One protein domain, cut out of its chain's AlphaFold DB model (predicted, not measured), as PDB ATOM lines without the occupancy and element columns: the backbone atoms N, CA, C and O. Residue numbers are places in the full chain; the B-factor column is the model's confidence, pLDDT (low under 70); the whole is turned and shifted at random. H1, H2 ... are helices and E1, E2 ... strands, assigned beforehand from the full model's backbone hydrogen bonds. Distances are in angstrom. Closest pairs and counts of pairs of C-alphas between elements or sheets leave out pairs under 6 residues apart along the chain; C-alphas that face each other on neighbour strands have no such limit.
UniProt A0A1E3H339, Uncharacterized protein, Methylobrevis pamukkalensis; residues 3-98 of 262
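AT A GLANCE: This is residues 3 to 98 of the 262 residues of an uncharacterized protein of Methylobrevis pamukkalensis (UniProt A0A1E3H339). Two long helices, H2 and H3, run side by side; at one end a small parallel sheet, E1 and E2, lies between H1 and the beginning of H2. The printed part, 96 residues, is mostly helix, in the order E1, H1, E2, H2, H3. It is only just loose, with a radius of gyration of the C-alphas of 15.2 A, and spans 49 by 27 by 19 A.

HOW THE PARTS SIT: E1, residues 3 to 6, and E2, residues 33 to 37, are parallel neighbours, with N 4 and O 34 within hydrogen-bond range at 2.8 A. H1, residues 14 to 24, comes between them in this strand-helix-strand unit, whose crossover is right-handed. H2, residues 41 to 63, touches H3, residues 77 to 97, at a shallow tilt of 27 degrees, the same way; their closest C-alphas, 58 and 85, are 5.8 A apart. Every helical O i to N i+4 pair is within range.

IN THESE COORDINATES: E1 begins at C-alpha 3 (0.747, -38.788, -44.507). H2 is 32.6 A long; H3, 30.1 A, ends at C-alpha 97 (14.996, -18.271, -65.785).

THE WHOLE: The printed part has no cut. The H2 to H3 link is long. pLDDT is under 70 at residues 27 to 30 and 70 to 77.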
ATOM      1  N   ILE A   3       1.756 -38.933 -45.562       86.00
ATOM      2  CA  ILE A   3       0.747 -38.788 -44.507       86.00
ATOM      3  C   ILE A   3       0.615 -40.141 -43.809       86.00
ATOM      4  O   ILE A   3       0.288 -41.141 -44.446       86.00
ATOM      5  N   HIS A   4       0.869 -40.175 -42.507       88.69
ATOM      6  CA  HIS A   4       0.818 -41.381 -41.693       88.69
ATOM      7  C   HIS A   4      -0.363 -41.328 -40.729       88.69
ATOM      8  O   HIS A   4      -0.385 -40.556 -39.771       88.69
ATOM      9  N   LEU A   5      -1.342 -42.195 -40.974       89.75
ATOM     10  CA  LEU A   5      -2.486 -42.383 -40.091       89.75
ATOM     11  C   LEU A   5      -2.097 -43.317 -38.943       89.75
ATOM     12  O   LEU A   5      -2.003 -44.530 -39.131       89.75
ATOM     13  N   LYS A   6      -1.902 -42.762 -37.742       88.81
ATOM     14  CA  LYS A   6      -1.546 -43.530 -36.539       88.81
ATOM     15  C   LYS A   6      -2.786 -44.169 -35.907       88.81
ATOM     16  O   LYS A   6      -3.235 -43.772 -34.829       88.81
ATOM     17  N   THR A   7      -3.388 -45.116 -36.626       89.75
ATOM     18  CA  THR A   7      -4.591 -45.831 -36.175       89.75
ATOM     19  C   THR A   7      -4.292 -46.725 -34.963       89.75
ATOM     20  O   THR A   7      -3.181 -47.235 -34.838       89.75
ATOM     21  N   PRO A   8      -5.265 -47.000 -34.075       88.12
ATOM     22  CA  PRO A   8      -5.038 -47.885 -32.930       88.12
ATOM     23  C   PRO A   8      -4.519 -49.283 -33.303       88.12
ATOM     24  O   PRO A   8      -3.735 -49.858 -32.553       88.12
ATOM     25  N   ALA A   9      -4.913 -49.807 -34.469       87.69
ATOM     26  CA  ALA A   9      -4.488 -51.120 -34.959       87.69
ATOM     27  C   ALA A   9      -2.986 -51.191 -35.294       87.69
ATOM     28  O   ALA A   9      -2.401 -52.263 -35.229       87.69
ATOM     29  N   GLY A  10      -2.360 -50.059 -35.634       85.81
ATOM     30  CA  GLY A  10      -0.945 -49.980 -36.007       85.81
ATOM     31  C   GLY A  10       0.000 -49.660 -34.851       85.81
ATOM     32  O   GLY A  10       1.179 -49.409 -35.096       85.81
ATOM     33  N   ARG A  11      -0.491 -49.635 -33.601       90.00
ATOM     34  CA  ARG A  11       0.246 -49.106 -32.440       90.00
ATOM     35  C   ARG A  11       1.636 -49.718 -32.259       90.00
ATOM     36  O   ARG A  11       2.556 -48.988 -31.908       90.00
ATOM     37  N   GLU A  12       1.788 -51.013 -32.517       91.50
ATOM     38  CA  GLU A  12       3.065 -51.730 -32.377       91.50
ATOM     39  C   GLU A  12       4.089 -51.365 -33.465       91.50
ATOM     40  O   GLU A  12       5.288 -51.547 -33.280       91.50
ATOM     41  N   ASN A  13       3.633 -50.810 -34.591       92.12
ATOM     42  CA  ASN A  13       4.457 -50.512 -35.760       92.12
ATOM     43  C   ASN A  13       4.628 -49.011 -36.018       92.12
ATOM     44  O   ASN A  13       5.344 -48.642 -36.945       92.12
ATOM     45  N   HIS A  14       3.987 -48.132 -35.241       92.00
ATOM     46  CA  HIS A  14       4.023 -46.689 -35.500       92.00
ATOM     47  C   HIS A  14       5.440 -46.121 -35.530       92.00
ATOM     48  O   HIS A  14       5.739 -45.322 -36.416       92.00
ATOM     49  N   ASP A  15       6.301 -46.534 -34.602       91.12
ATOM     50  CA  ASP A  15       7.647 -45.970 -34.474       91.12
ATOM     51  C   ASP A  15       8.558 -46.428 -35.620       91.12
ATOM     52  O   ASP A  15       9.266 -45.618 -36.223       91.12
ATOM     53  N   SER A  16       8.487 -47.711 -35.990       92.75
ATOM     54  CA  SER A  16       9.253 -48.249 -37.119       92.75
ATOM     55  C   SER A  16       8.761 -47.697 -38.458       92.75
ATOM     56  O   SER A  16       9.573 -47.316 -39.305       92.75
ATOM     57  N   ALA A  17       7.442 -47.577 -38.635       92.12
ATOM     58  CA  ALA A  17       6.840 -46.968 -39.813       92.12
ATOM     59  C   ALA A  17       7.198 -45.480 -39.923       92.12
ATOM     60  O   ALA A  17       7.565 -45.019 -40.998       92.12
ATOM     61  N   GLU A  18       7.162 -44.726 -38.820       91.62
ATOM     62  CA  GLU A  18       7.569 -43.320 -38.804       91.62
ATOM     63  C   GLU A  18       9.031 -43.141 -39.224       91.62
ATOM     64  O   GLU A  18       9.313 -42.304 -40.084       91.62
ATOM     65  N   ALA A  19       9.948 -43.939 -38.675       90.25
ATOM     66  CA  ALA A  19      11.356 -43.885 -39.057       90.25
ATOM     67  C   ALA A  19      11.546 -44.148 -40.563       90.25
ATOM     68  O   ALA A  19      12.229 -43.381 -41.249       90.25
ATOM     69  N   ALA A  20      10.879 -45.175 -41.101       91.25
ATOM     70  CA  ALA A  20      10.919 -45.493 -42.527       91.25
ATOM     71  C   ALA A  20      10.317 -44.371 -43.390       91.25
ATOM     72  O   ALA A  20      10.915 -43.955 -44.383       91.25
ATOM     73  N   TYR A  21       9.158 -43.832 -43.003       92.12
ATOM     74  CA  TYR A  21       8.487 -42.760 -43.737       92.12
ATOM     75  C   TYR A  21       9.281 -41.459 -43.732       92.12
ATOM     76  O   TYR A  21       9.340 -40.791 -44.765       92.12
ATOM     77  N   ARG A  22       9.924 -41.099 -42.619       88.19
ATOM     78  CA  ARG A  22      10.825 -39.940 -42.561       88.19
ATOM     79  C   ARG A  22      12.032 -40.132 -43.475       88.19
ATOM     80  O   ARG A  22      12.358 -39.210 -44.212       88.19
ATOM     81  N   GLY A  23      12.631 -41.324 -43.492       85.88
ATOM     82  CA  GLY A  23      13.743 -41.641 -44.391       85.88
ATOM     83  C   GLY A  23      13.362 -41.545 -45.872       85.88
ATOM     84  O   GLY A  23      14.036 -40.868 -46.640       85.88
ATOM     85  N   LEU A  24      12.243 -42.159 -46.269       86.94
ATOM     86  CA  LEU A  24      11.776 -42.169 -47.663       86.94
ATOM     87  C   LEU A  24      11.263 -40.811 -48.153       86.94
ATOM     88  O   LEU A  24      11.271 -40.542 -49.351       86.94
ATOM     89  N   SER A  25      10.779 -39.965 -47.243       84.75
ATOM     90  CA  SER A  25      10.262 -38.632 -47.571       84.75
ATOM     91  C   SER A  25      11.294 -37.516 -47.403       84.75
ATOM     92  O   SER A  25      10.944 -36.345 -47.582       84.75
ATOM     93  N   ALA A  26      12.536 -37.849 -47.046       78.56
ATOM     94  CA  ALA A  26      13.614 -36.883 -46.921       78.56
ATOM     95  C   ALA A  26      14.011 -36.326 -48.293       78.56
ATOM     96  O   ALA A  26      14.271 -37.058 -49.245       78.56
ATOM     97  N   SER A  27      14.072 -35.002 -48.374       69.62
ATOM     98  CA  SER A  27      14.655 -34.259 -49.494       69.62
ATOM     99  C   SER A  27      15.593 -33.186 -48.933       69.62
ATOM    100  O   SER A  27      15.727 -33.080 -47.715       69.62
ATOM    101  N   GLY A  28      16.246 -32.388 -49.784       57.81
ATOM    102  CA  GLY A  28      17.240 -31.374 -49.385       57.81
ATOM    103  C   GLY A  28      16.791 -30.326 -48.346       57.81
ATOM    104  O   GLY A  28      17.622 -29.534 -47.921       57.81
ATOM    105  N   GLY A  29      15.521 -30.330 -47.915       61.41
ATOM    106  CA  GLY A  29      14.971 -29.527 -46.809       61.41
ATOM    107  C   GLY A  29      14.425 -30.335 -45.617       61.41
ATOM    108  O   GLY A  29      13.658 -29.799 -44.822       61.41
ATOM    109  N   GLY A  30      14.768 -31.621 -45.495       68.56
ATOM    110  CA  GLY A  30      14.332 -32.505 -44.409       68.56
ATOM    111  C   GLY A  30      13.189 -33.471 -44.777       68.56
ATOM    112  O   GLY A  30      12.753 -33.533 -45.934       68.56
ATOM    113  N   PRO A  31      12.719 -34.283 -43.809       77.00
ATOM    114  CA  PRO A  31      11.651 -35.259 -44.020       77.00
ATOM    115  C   PRO A  31      10.295 -34.584 -44.247       77.00
ATOM    116  O   PRO A  31       9.826 -33.796 -43.428       77.00
ATOM    117  N   SER A  32       9.621 -34.950 -45.338       82.38
ATOM    118  CA  SER A  32       8.259 -34.502 -45.640       82.38
ATOM    119  C   SER A  32       7.208 -35.450 -45.060       82.38
ATOM    120  O   SER A  32       6.519 -36.149 -45.811       82.38
ATOM    121  N   TYR A  33       7.103 -35.480 -43.731       85.62
ATOM    122  CA  TYR A  33       6.268 -36.415 -42.975       85.62
ATOM    123  C   TYR A  33       5.231 -35.695 -42.106       85.62
ATOM    124  O   TYR A  33       5.582 -34.795 -41.347       85.62
ATOM    125  N   LEU A  34       3.977 -36.149 -42.176       83.31
ATOM    126  CA  LEU A  34       2.869 -35.689 -41.341       83.31
ATOM    127  C   LEU A  34       2.218 -36.883 -40.636       83.31
ATOM    128  O   LEU A  34       1.813 -37.841 -41.295       83.31
ATOM    129  N   ALA A  35       2.085 -36.819 -39.312       86.50
ATOM    130  CA  ALA A  35       1.398 -37.837 -38.522       86.50
ATOM    131  C   ALA A  35       0.008 -37.350 -38.103       86.50
ATOM    132  O   ALA A  35      -0.106 -36.282 -37.511       86.50
ATOM    133  N   ILE A  36      -1.022 -38.163 -38.338       84.62
ATOM    134  CA  ILE A  36      -2.396 -37.894 -37.895       84.62
ATOM    135  C   ILE A  36      -2.743 -38.882 -36.773       84.62
ATOM    136  O   ILE A  36      -2.894 -40.084 -37.042       84.62
ATOM    137  N   PRO A  37      -2.833 -38.426 -35.508       81.31
ATOM    138  CA  PRO A  37      -3.126 -39.289 -34.368       81.31
ATOM    139  C   PRO A  37      -4.513 -39.930 -34.460       81.31
ATOM    140  O   PRO A  37      -5.484 -39.304 -34.870       81.31
ATOM    141  N   GLY A  38      -4.632 -41.191 -34.045       77.19
ATOM    142  CA  GLY A  38      -5.925 -41.846 -33.818       77.19
ATOM    143  C   GLY A  38      -6.718 -42.219 -35.074       77.19
ATOM    144  O   GLY A  38      -7.698 -42.950 -34.954       77.19
ATOM    145  N   GLY A  39      -6.304 -41.771 -36.264       70.69
ATOM    146  CA  GLY A  39      -6.917 -42.156 -37.538       70.69
ATOM    147  C   GLY A  39      -8.394 -41.781 -37.674       70.69
ATOM    148  O   GLY A  39      -9.122 -42.433 -38.424       70.69
ATOM    149  N   LYS A  40      -8.869 -40.771 -36.935       82.56
ATOM    150  CA  LYS A  40     -10.258 -40.319 -37.033       82.56
ATOM    151  C   LYS A  40     -10.465 -39.603 -38.364       82.56
ATOM    152  O   LYS A  40      -9.702 -38.713 -38.720       82.56
ATOM    153  N   ILE A  41     -11.545 -39.941 -39.069       81.94
ATOM    154  CA  ILE A  41     -11.875 -39.347 -40.378       81.94
ATOM    155  C   ILE A  41     -12.025 -37.819 -40.286       81.94
ATOM    156  O   ILE A  41     -11.668 -37.118 -41.226       81.94
ATOM    157  N   ALA A  42     -12.533 -37.304 -39.161       83.94
ATOM    158  CA  ALA A  42     -12.657 -35.865 -38.934       83.94
ATOM    159  C   ALA A  42     -11.286 -35.164 -38.903       83.94
ATOM    160  O   ALA A  42     -11.106 -34.178 -39.611       83.94
ATOM    161  N   ASP A  43     -10.320 -35.718 -38.167       80.06
ATOM    162  CA  ASP A  43      -8.961 -35.170 -38.058       80.06
ATOM    163  C   ASP A  43      -8.240 -35.253 -39.414       80.06
ATOM    164  O   ASP A  43      -7.606 -34.299 -39.852       80.06
ATOM    165  N   VAL A  44      -8.423 -36.362 -40.143       81.56
ATOM    166  CA  VAL A  44      -7.897 -36.518 -41.510       81.56
ATOM    167  C   VAL A  44      -8.473 -35.473 -42.459       81.56
ATOM    168  O   VAL A  44      -7.734 -34.892 -43.247       81.56
ATOM    169  N   ARG A  45      -9.785 -35.230 -42.398       84.06
ATOM    170  CA  ARG A  45     -10.442 -34.224 -43.234       84.06
ATOM    171  C   ARG A  45      -9.924 -32.823 -42.920       84.06
ATOM    172  O   ARG A  45      -9.572 -32.117 -43.852       84.06
ATOM    173  N   ALA A  46      -9.846 -32.454 -41.642       82.56
ATOM    174  CA  ALA A  46      -9.359 -31.140 -41.230       82.56
ATOM    175  C   ALA A  46      -7.931 -30.878 -41.735       82.56
ATOM    176  O   ALA A  46      -7.663 -29.821 -42.304       82.56
ATOM    177  N   GLU A  47      -7.043 -31.869 -41.609       78.81
ATOM    178  CA  GLU A  47      -5.679 -31.772 -42.130       78.81
ATOM    179  C   GLU A  47      -5.654 -31.682 -43.660       78.81
ATOM    180  O   GLU A  47      -4.979 -30.823 -44.218       78.81
ATOM    181  N   LEU A  48      -6.423 -32.514 -44.371       82.56
ATOM    182  CA  LEU A  48      -6.497 -32.459 -45.836       82.56
ATOM    183  C   LEU A  48      -7.056 -31.129 -46.356       82.56
ATOM    184  O   LEU A  48      -6.541 -30.610 -47.346       82.56
ATOM    185  N   ASP A  49      -8.071 -30.573 -45.696       84.56
ATOM    186  CA  ASP A  49      -8.656 -29.283 -46.059       84.56
ATOM    187  C   ASP A  49      -7.635 -28.149 -45.845       84.56
ATOM    188  O   ASP A  49      -7.461 -27.303 -46.724       84.56
ATOM    189  N   ALA A  50      -6.887 -28.173 -44.735       80.88
ATOM    190  CA  ALA A  50      -5.802 -27.223 -44.476       80.88
ATOM    191  C   ALA A  50      -4.664 -27.345 -45.508       80.88
ATOM    192  O   ALA A  50      -4.200 -26.340 -46.050       80.88
ATOM    193  N   LEU A  51      -4.253 -28.575 -45.837       81.94
ATOM    194  CA  LEU A  51      -3.254 -28.854 -46.874       81.94
ATOM    195  C   LEU A  51      -3.710 -28.320 -48.244       81.94
ATOM    196  O   LEU A  51      -2.919 -27.708 -48.966       81.94
ATOM    197  N   ALA A  52      -4.980 -28.529 -48.605       84.62
ATOM    198  CA  ALA A  52      -5.547 -28.067 -49.868       84.62
ATOM    199  C   ALA A  52      -5.619 -26.534 -49.943       84.62
ATOM    200  O   ALA A  52      -5.245 -25.957 -50.967       84.62
ATOM    201  N   ALA A  53      -6.047 -25.876 -48.860       85.00
ATOM    202  CA  ALA A  53      -6.080 -24.420 -48.767       85.00
ATOM    203  C   ALA A  53      -4.675 -23.816 -48.919       85.00
ATOM    204  O   ALA A  53      -4.474 -22.923 -49.745       85.00
ATOM    205  N   GLN A  54      -3.683 -24.362 -48.210       83.06
ATOM    206  CA  GLN A  54      -2.303 -23.883 -48.292       83.06
ATOM    207  C   GLN A  54      -1.692 -24.109 -49.681       83.06
ATOM    208  O   GLN A  54      -0.965 -23.259 -50.193       83.06
ATOM    209  N   LEU A  55      -1.988 -25.240 -50.325       84.56
ATOM    210  CA  LEU A  55      -1.533 -25.498 -51.689       84.56
ATOM    211  C   LEU A  55      -2.130 -24.488 -52.677       84.56
ATOM    212  O   LEU A  55      -1.414 -23.986 -53.545       84.56
ATOM    213  N   ALA A  56      -3.422 -24.175 -52.545       86.88
ATOM    214  CA  ALA A  56      -4.075 -23.163 -53.369       86.88
ATOM    215  C   ALA A  56      -3.435 -21.779 -53.174       86.88
ATOM    216  O   ALA A  56      -3.167 -21.089 -54.160       86.88
ATOM    217  N   GLU A  57      -3.116 -21.410 -51.932       85.25
ATOM    218  CA  GLU A  57      -2.409 -20.168 -51.616       85.25
ATOM    219  C   GLU A  57      -1.001 -20.132 -52.226       85.25
ATOM    220  O   GLU A  57      -0.636 -19.151 -52.872       85.25
ATOM    221  N   ASN A  58      -0.230 -21.215 -52.114       82.50
ATOM    222  CA  ASN A  58       1.111 -21.314 -52.701       82.50
ATOM    223  C   ASN A  58       1.080 -21.169 -54.233       82.50
ATOM    224  O   ASN A  58       1.941 -20.517 -54.832       82.50
ATOM    225  N   VAL A  59       0.070 -21.755 -54.887       86.44
ATOM    226  CA  VAL A  59      -0.149 -21.606 -56.333       86.44
ATOM    227  C   VAL A  59      -0.531 -20.168 -56.682       86.44
ATOM    228  O   VAL A  59      -0.019 -19.636 -57.671       86.44
ATOM    229  N   ALA A  60      -1.398 -19.529 -55.892       85.88
ATOM    230  CA  ALA A  60      -1.763 -18.126 -56.075       85.88
ATOM    231  C   ALA A  60      -0.536 -17.212 -55.927       85.88
ATOM    232  O   ALA A  60      -0.233 -16.462 -56.852       85.88
ATOM    233  N   ALA A  61       0.246 -17.376 -54.855       80.56
ATOM    234  CA  ALA A  61       1.495 -16.653 -54.628       80.56
ATOM    235  C   ALA A  61       2.469 -16.824 -55.805       80.56
ATOM    236  O   ALA A  61       2.986 -15.848 -56.345       80.56
ATOM    237  N   THR A  62       2.638 -18.056 -56.297       81.81
ATOM    238  CA  THR A  62       3.493 -18.334 -57.460       81.81
ATOM    239  C   THR A  62       2.996 -17.632 -58.728       81.81
ATOM    240  O   THR A  62       3.802 -17.074 -59.475       81.81
ATOM    241  N   ARG A  63       1.679 -17.622 -58.982       83.25
ATOM    242  CA  ARG A  63       1.081 -16.906 -60.126       83.25
ATOM    243  C   ARG A  63       1.273 -15.397 -60.026       83.25
ATOM    244  O   ARG A  63       1.569 -14.759 -61.032       83.25
ATOM    245  N   GLU A  64       1.141 -14.854 -58.823       83.38
ATOM    246  CA  GLU A  64       1.343 -13.440 -58.502       83.38
ATOM    247  C   GLU A  64       2.826 -13.045 -58.443       83.38
ATOM    248  O   GLU A  64       3.135 -11.872 -58.254       83.38
ATOM    249  N   ARG A  65       3.751 -14.001 -58.630       76.88
ATOM    250  CA  ARG A  65       5.202 -13.821 -58.446       76.88
ATOM    251  C   ARG A  65       5.571 -13.323 -57.046       76.88
ATOM    252  O   ARG A  65       6.604 -12.685 -56.862       76.88
ATOM    253  N   ARG A  66       4.739 -13.641 -56.058       78.06
ATOM    254  CA  ARG A  66       5.010 -13.406 -54.646       78.06
ATOM    255  C   ARG A  66       5.803 -14.594 -54.094       78.06
ATOM    256  O   ARG A  66       5.392 -15.735 -54.329       78.06
ATOM    257  N   PRO A  67       6.929 -14.374 -53.397       73.31
ATOM    258  CA  PRO A  67       7.655 -15.464 -52.760       73.31
ATOM    259  C   PRO A  67       6.774 -16.130 -51.698       73.31
ATOM    260  O   PRO A  67       6.071 -15.455 -50.945       73.31
ATOM    261  N   ILE A  68       6.787 -17.462 -51.660       77.00
ATOM    262  CA  ILE A  68       6.271 -18.218 -50.518       77.00
ATOM    263  C   ILE A  68       7.287 -18.041 -49.389       77.00
ATOM    264  O   ILE A  68       8.475 -18.285 -49.582       77.00
ATOM    265  N   GLU A  69       6.846 -17.589 -48.219       71.62
ATOM    266  CA  GLU A  69       7.762 -17.388 -47.097       71.62
ATOM    267  C   GLU A  69       8.363 -18.719 -46.631       71.62
ATOM    268  O   GLU A  69       7.688 -19.753 -46.574       71.62
ATOM    269  N   ALA A  70       9.662 -18.693 -46.319       59.81
ATOM    270  CA  ALA A  70      10.350 -19.835 -45.741       59.81
ATOM    271  C   ALA A  70       9.787 -20.119 -44.347       59.81
ATOM    272  O   ALA A  70       9.594 -19.208 -43.547       59.81
ATOM    273  N   VAL A  71       9.549 -21.396 -44.063       62.09
ATOM    274  CA  VAL A  71       8.990 -21.853 -42.790       62.09
ATOM    275  C   VAL A  71       9.973 -22.804 -42.137       62.09
ATOM    276  O   VAL A  71      10.566 -23.634 -42.837       62.09
ATOM    277  N   ALA A  72      10.117 -22.718 -40.815       55.25
ATOM    278  CA  ALA A  72      10.984 -23.603 -40.049       55.25
ATOM    279  C   ALA A  72      10.661 -25.084 -40.341       55.25
ATOM    280  O   ALA A  72       9.494 -25.440 -40.541       55.25
ATOM    281  N   PRO A  73      11.656 -25.991 -40.369       52.56
ATOM    282  CA  PRO A  73      11.460 -27.408 -40.689       52.56
ATOM    283  C   PRO A  73      10.577 -28.171 -39.682       52.56
ATOM    284  O   PRO A  73      10.085 -29.254 -40.010       52.56
ATOM    285  N   ALA A  74      10.336 -27.615 -38.491       52.12
ATOM    286  CA  ALA A  74       9.662 -28.273 -37.368       52.12
ATOM    287  C   ALA A  74       8.161 -27.939 -37.202       52.12
ATOM    288  O   ALA A  74       7.579 -28.238 -36.163       52.12
ATOM    289  N   GLY A  75       7.534 -27.338 -38.212       59.81
ATOM    290  CA  GLY A  75       6.115 -26.970 -38.180       59.81
ATOM    291  C   GLY A  75       5.111 -28.081 -38.554       59.81
ATOM    292  O   GLY A  75       5.498 -29.147 -39.045       59.81
ATOM    293  N   GLY A  76       3.817 -27.816 -38.340       66.62
ATOM    294  CA  GLY A  76       2.686 -28.713 -38.628       66.62
ATOM    295  C   GLY A  76       2.416 -28.932 -40.128       66.62
ATOM    296  O   GLY A  76       3.240 -28.628 -40.991       66.62
ATOM    297  N   ALA A  77       1.241 -29.472 -40.476       68.12
ATOM    298  CA  ALA A  77       0.884 -29.814 -41.860       68.12
ATOM    299  C   ALA A  77       0.985 -28.635 -42.845       68.12
ATOM    300  O   ALA A  77       1.522 -28.786 -43.946       68.12
ATOM    301  N   GLY A  78       0.506 -27.453 -42.439       70.06
ATOM    302  CA  GLY A  78       0.563 -26.238 -43.257       70.06
ATOM    303  C   GLY A  78       1.994 -25.777 -43.538       70.06
ATOM    304  O   GLY A  78       2.327 -25.439 -44.673       70.06
ATOM    305  N   ASP A  79       2.868 -25.852 -42.535       72.56
ATOM    306  CA  ASP A  79       4.279 -25.479 -42.655       72.56
ATOM    307  C   ASP A  79       5.015 -26.408 -43.621       72.56
ATOM    308  O   ASP A  79       5.771 -25.957 -44.481       72.56
ATOM    309  N   LEU A  80       4.732 -27.713 -43.541       75.44
ATOM    310  CA  LEU A  80       5.271 -28.684 -44.484       75.44
ATOM    311  C   LEU A  80       4.858 -28.366 -45.930       75.44
ATOM    312  O   LEU A  80       5.701 -28.406 -46.828       75.44
ATOM    313  N   VAL A  81       3.588 -28.024 -46.168       79.31
ATOM    314  CA  VAL A  81       3.112 -27.651 -47.512       79.31
ATOM    315  C   VAL A  81       3.717 -26.343 -47.989       79.31
ATOM    316  O   VAL A  81       4.063 -26.253 -49.164       79.31
ATOM    317  N   ARG A  82       3.900 -25.349 -47.115       79.25
ATOM    318  CA  ARG A  82       4.634 -24.122 -47.458       79.25
ATOM    319  C   ARG A  82       6.078 -24.416 -47.844       79.25
ATOM    320  O   ARG A  82       6.500 -23.955 -48.899       79.25
ATOM    321  N   ARG A  83       6.805 -25.254 -47.096       77.88
ATOM    322  CA  ARG A  83       8.184 -25.652 -47.451       77.88
ATOM    323  C   ARG A  83       8.257 -26.349 -48.808       77.88
ATOM    324  O   ARG A  83       9.091 -25.994 -49.639       77.88
ATOM    325  N   ILE A  84       7.373 -27.318 -49.051       80.38
ATOM    326  CA  ILE A  84       7.295 -28.008 -50.347       80.38
ATOM    327  C   ILE A  84       6.923 -27.014 -51.454       80.38
ATOM    328  O   ILE A  84       7.541 -27.018 -52.514       80.38
ATOM    329  N   GLY A  85       5.948 -26.140 -51.200       83.94
ATOM    330  CA  GLY A  85       5.508 -25.105 -52.132       83.94
ATOM    331  C   GLY A  85       6.631 -24.145 -52.507       83.94
ATOM    332  O   GLY A  85       6.830 -23.891 -53.691       83.94
ATOM    333  N   LEU A  86       7.409 -23.682 -51.527       83.38
ATOM    334  CA  LEU A  86       8.588 -22.850 -51.747       83.38
ATOM    335  C   LEU A  86       9.638 -23.583 -52.588       83.38
ATOM    336  O   LEU A  86      10.103 -23.039 -53.585       83.38
ATOM    337  N   ALA A  87       9.975 -24.830 -52.250       81.50
ATOM    338  CA  ALA A  87      10.919 -25.622 -53.040       81.50
ATOM    339  C   ALA A  87      10.454 -25.779 -54.501       81.50
ATOM    340  O   ALA A  87      11.237 -25.570 -55.427       81.50
ATOM    341  N   MET A  88       9.166 -26.068 -54.718       84.38
ATOM    342  CA  MET A  88       8.570 -26.155 -56.055       84.38
ATOM    343  C   MET A  88       8.589 -24.814 -56.793       84.38
ATOM    344  O   MET A  88       8.855 -24.781 -57.995       84.38
ATOM    345  N   GLN A  89       8.309 -23.711 -56.095       85.62
ATOM    346  CA  GLN A  89       8.354 -22.366 -56.663       85.62
ATOM    347  C   GLN A  89       9.776 -22.019 -57.108       85.62
ATOM    348  O   GLN A  89       9.964 -21.588 -58.245       85.62
ATOM    349  N   LEU A  90      10.774 -22.256 -56.252       83.62
ATOM    350  CA  LEU A  90      12.185 -22.025 -56.560       83.62
ATOM    351  C   LEU A  90      12.639 -22.867 -57.752       83.62
ATOM    352  O   LEU A  90      13.282 -22.348 -58.661       83.62
ATOM    353  N   GLU A  91      12.258 -24.144 -57.799       83.69
ATOM    354  CA  GLU A  91      12.595 -25.019 -58.919       83.69
ATOM    355  C   GLU A  91      11.917 -24.571 -60.225       83.69
ATOM    356  O   GLU A  91      12.545 -24.565 -61.285       83.69
ATOM    357  N   TYR A  92      10.643 -24.166 -60.168       86.06
ATOM    358  CA  TYR A  92       9.905 -23.654 -61.324       86.06
ATOM    359  C   TYR A  92      10.517 -22.358 -61.865       86.06
ATOM    360  O   TYR A  92      10.730 -22.238 -63.074       86.06
ATOM    361  N   VAL A  93      10.812 -21.400 -60.982       84.62
ATOM    362  CA  VAL A  93      11.448 -20.128 -61.348       84.62
ATOM    363  C   VAL A  93      12.850 -20.384 -61.893       84.62
ATOM    364  O   VAL A  93      13.150 -19.928 -62.994       84.62
ATOM    365  N   GLY A  94      13.660 -21.198 -61.212       83.88
ATOM    366  CA  GLY A  94      14.999 -21.577 -61.669       83.88
ATOM    367  C   GLY A  94      14.985 -22.204 -63.064       83.88
ATOM    368  O   GLY A  94      15.732 -21.778 -63.945       83.88
ATOM    369  N   ARG A  95      14.051 -23.131 -63.329       86.50
ATOM    370  CA  ARG A  95      13.858 -23.716 -64.668       86.50
ATOM    371  C   ARG A  95      13.427 -22.693 -65.720       86.50
ATOM    372  O   ARG A  95      13.889 -22.781 -66.854       86.50
ATOM    373  N   ARG A  96      12.545 -21.743 -65.389       87.50
ATOM    374  CA  ARG A  96      12.096 -20.712 -66.345       87.50
ATOM    375  C   ARG A  96      13.152 -19.658 -66.643       87.50
ATOM    376  O   ARG A  96      13.170 -19.149 -67.759       87.50
ATOM    377  N   GLU A  97      13.982 -19.322 -65.666       85.38
ATOM    378  CA  GLU A  97      14.996 -18.271 -65.785       85.38
ATOM    379  C   GLU A  97      16.378 -18.817 -66.162       85.38
ATOM    380  O   GLU A  97      17.298 -18.042 -66.406       85.38
ATOM    381  N   GLY A  98      16.535 -20.144 -66.233       83.94
ATOM    382  CA  GLY A  98      17.838 -20.782 -66.436       83.94
ATOM    383  C   GLY A  98      18.795 -20.553 -65.264       83.94
ATOM    384  O   GLY A  98      20.009 -20.638 -65.436       83.94
TER     385      GLY A  98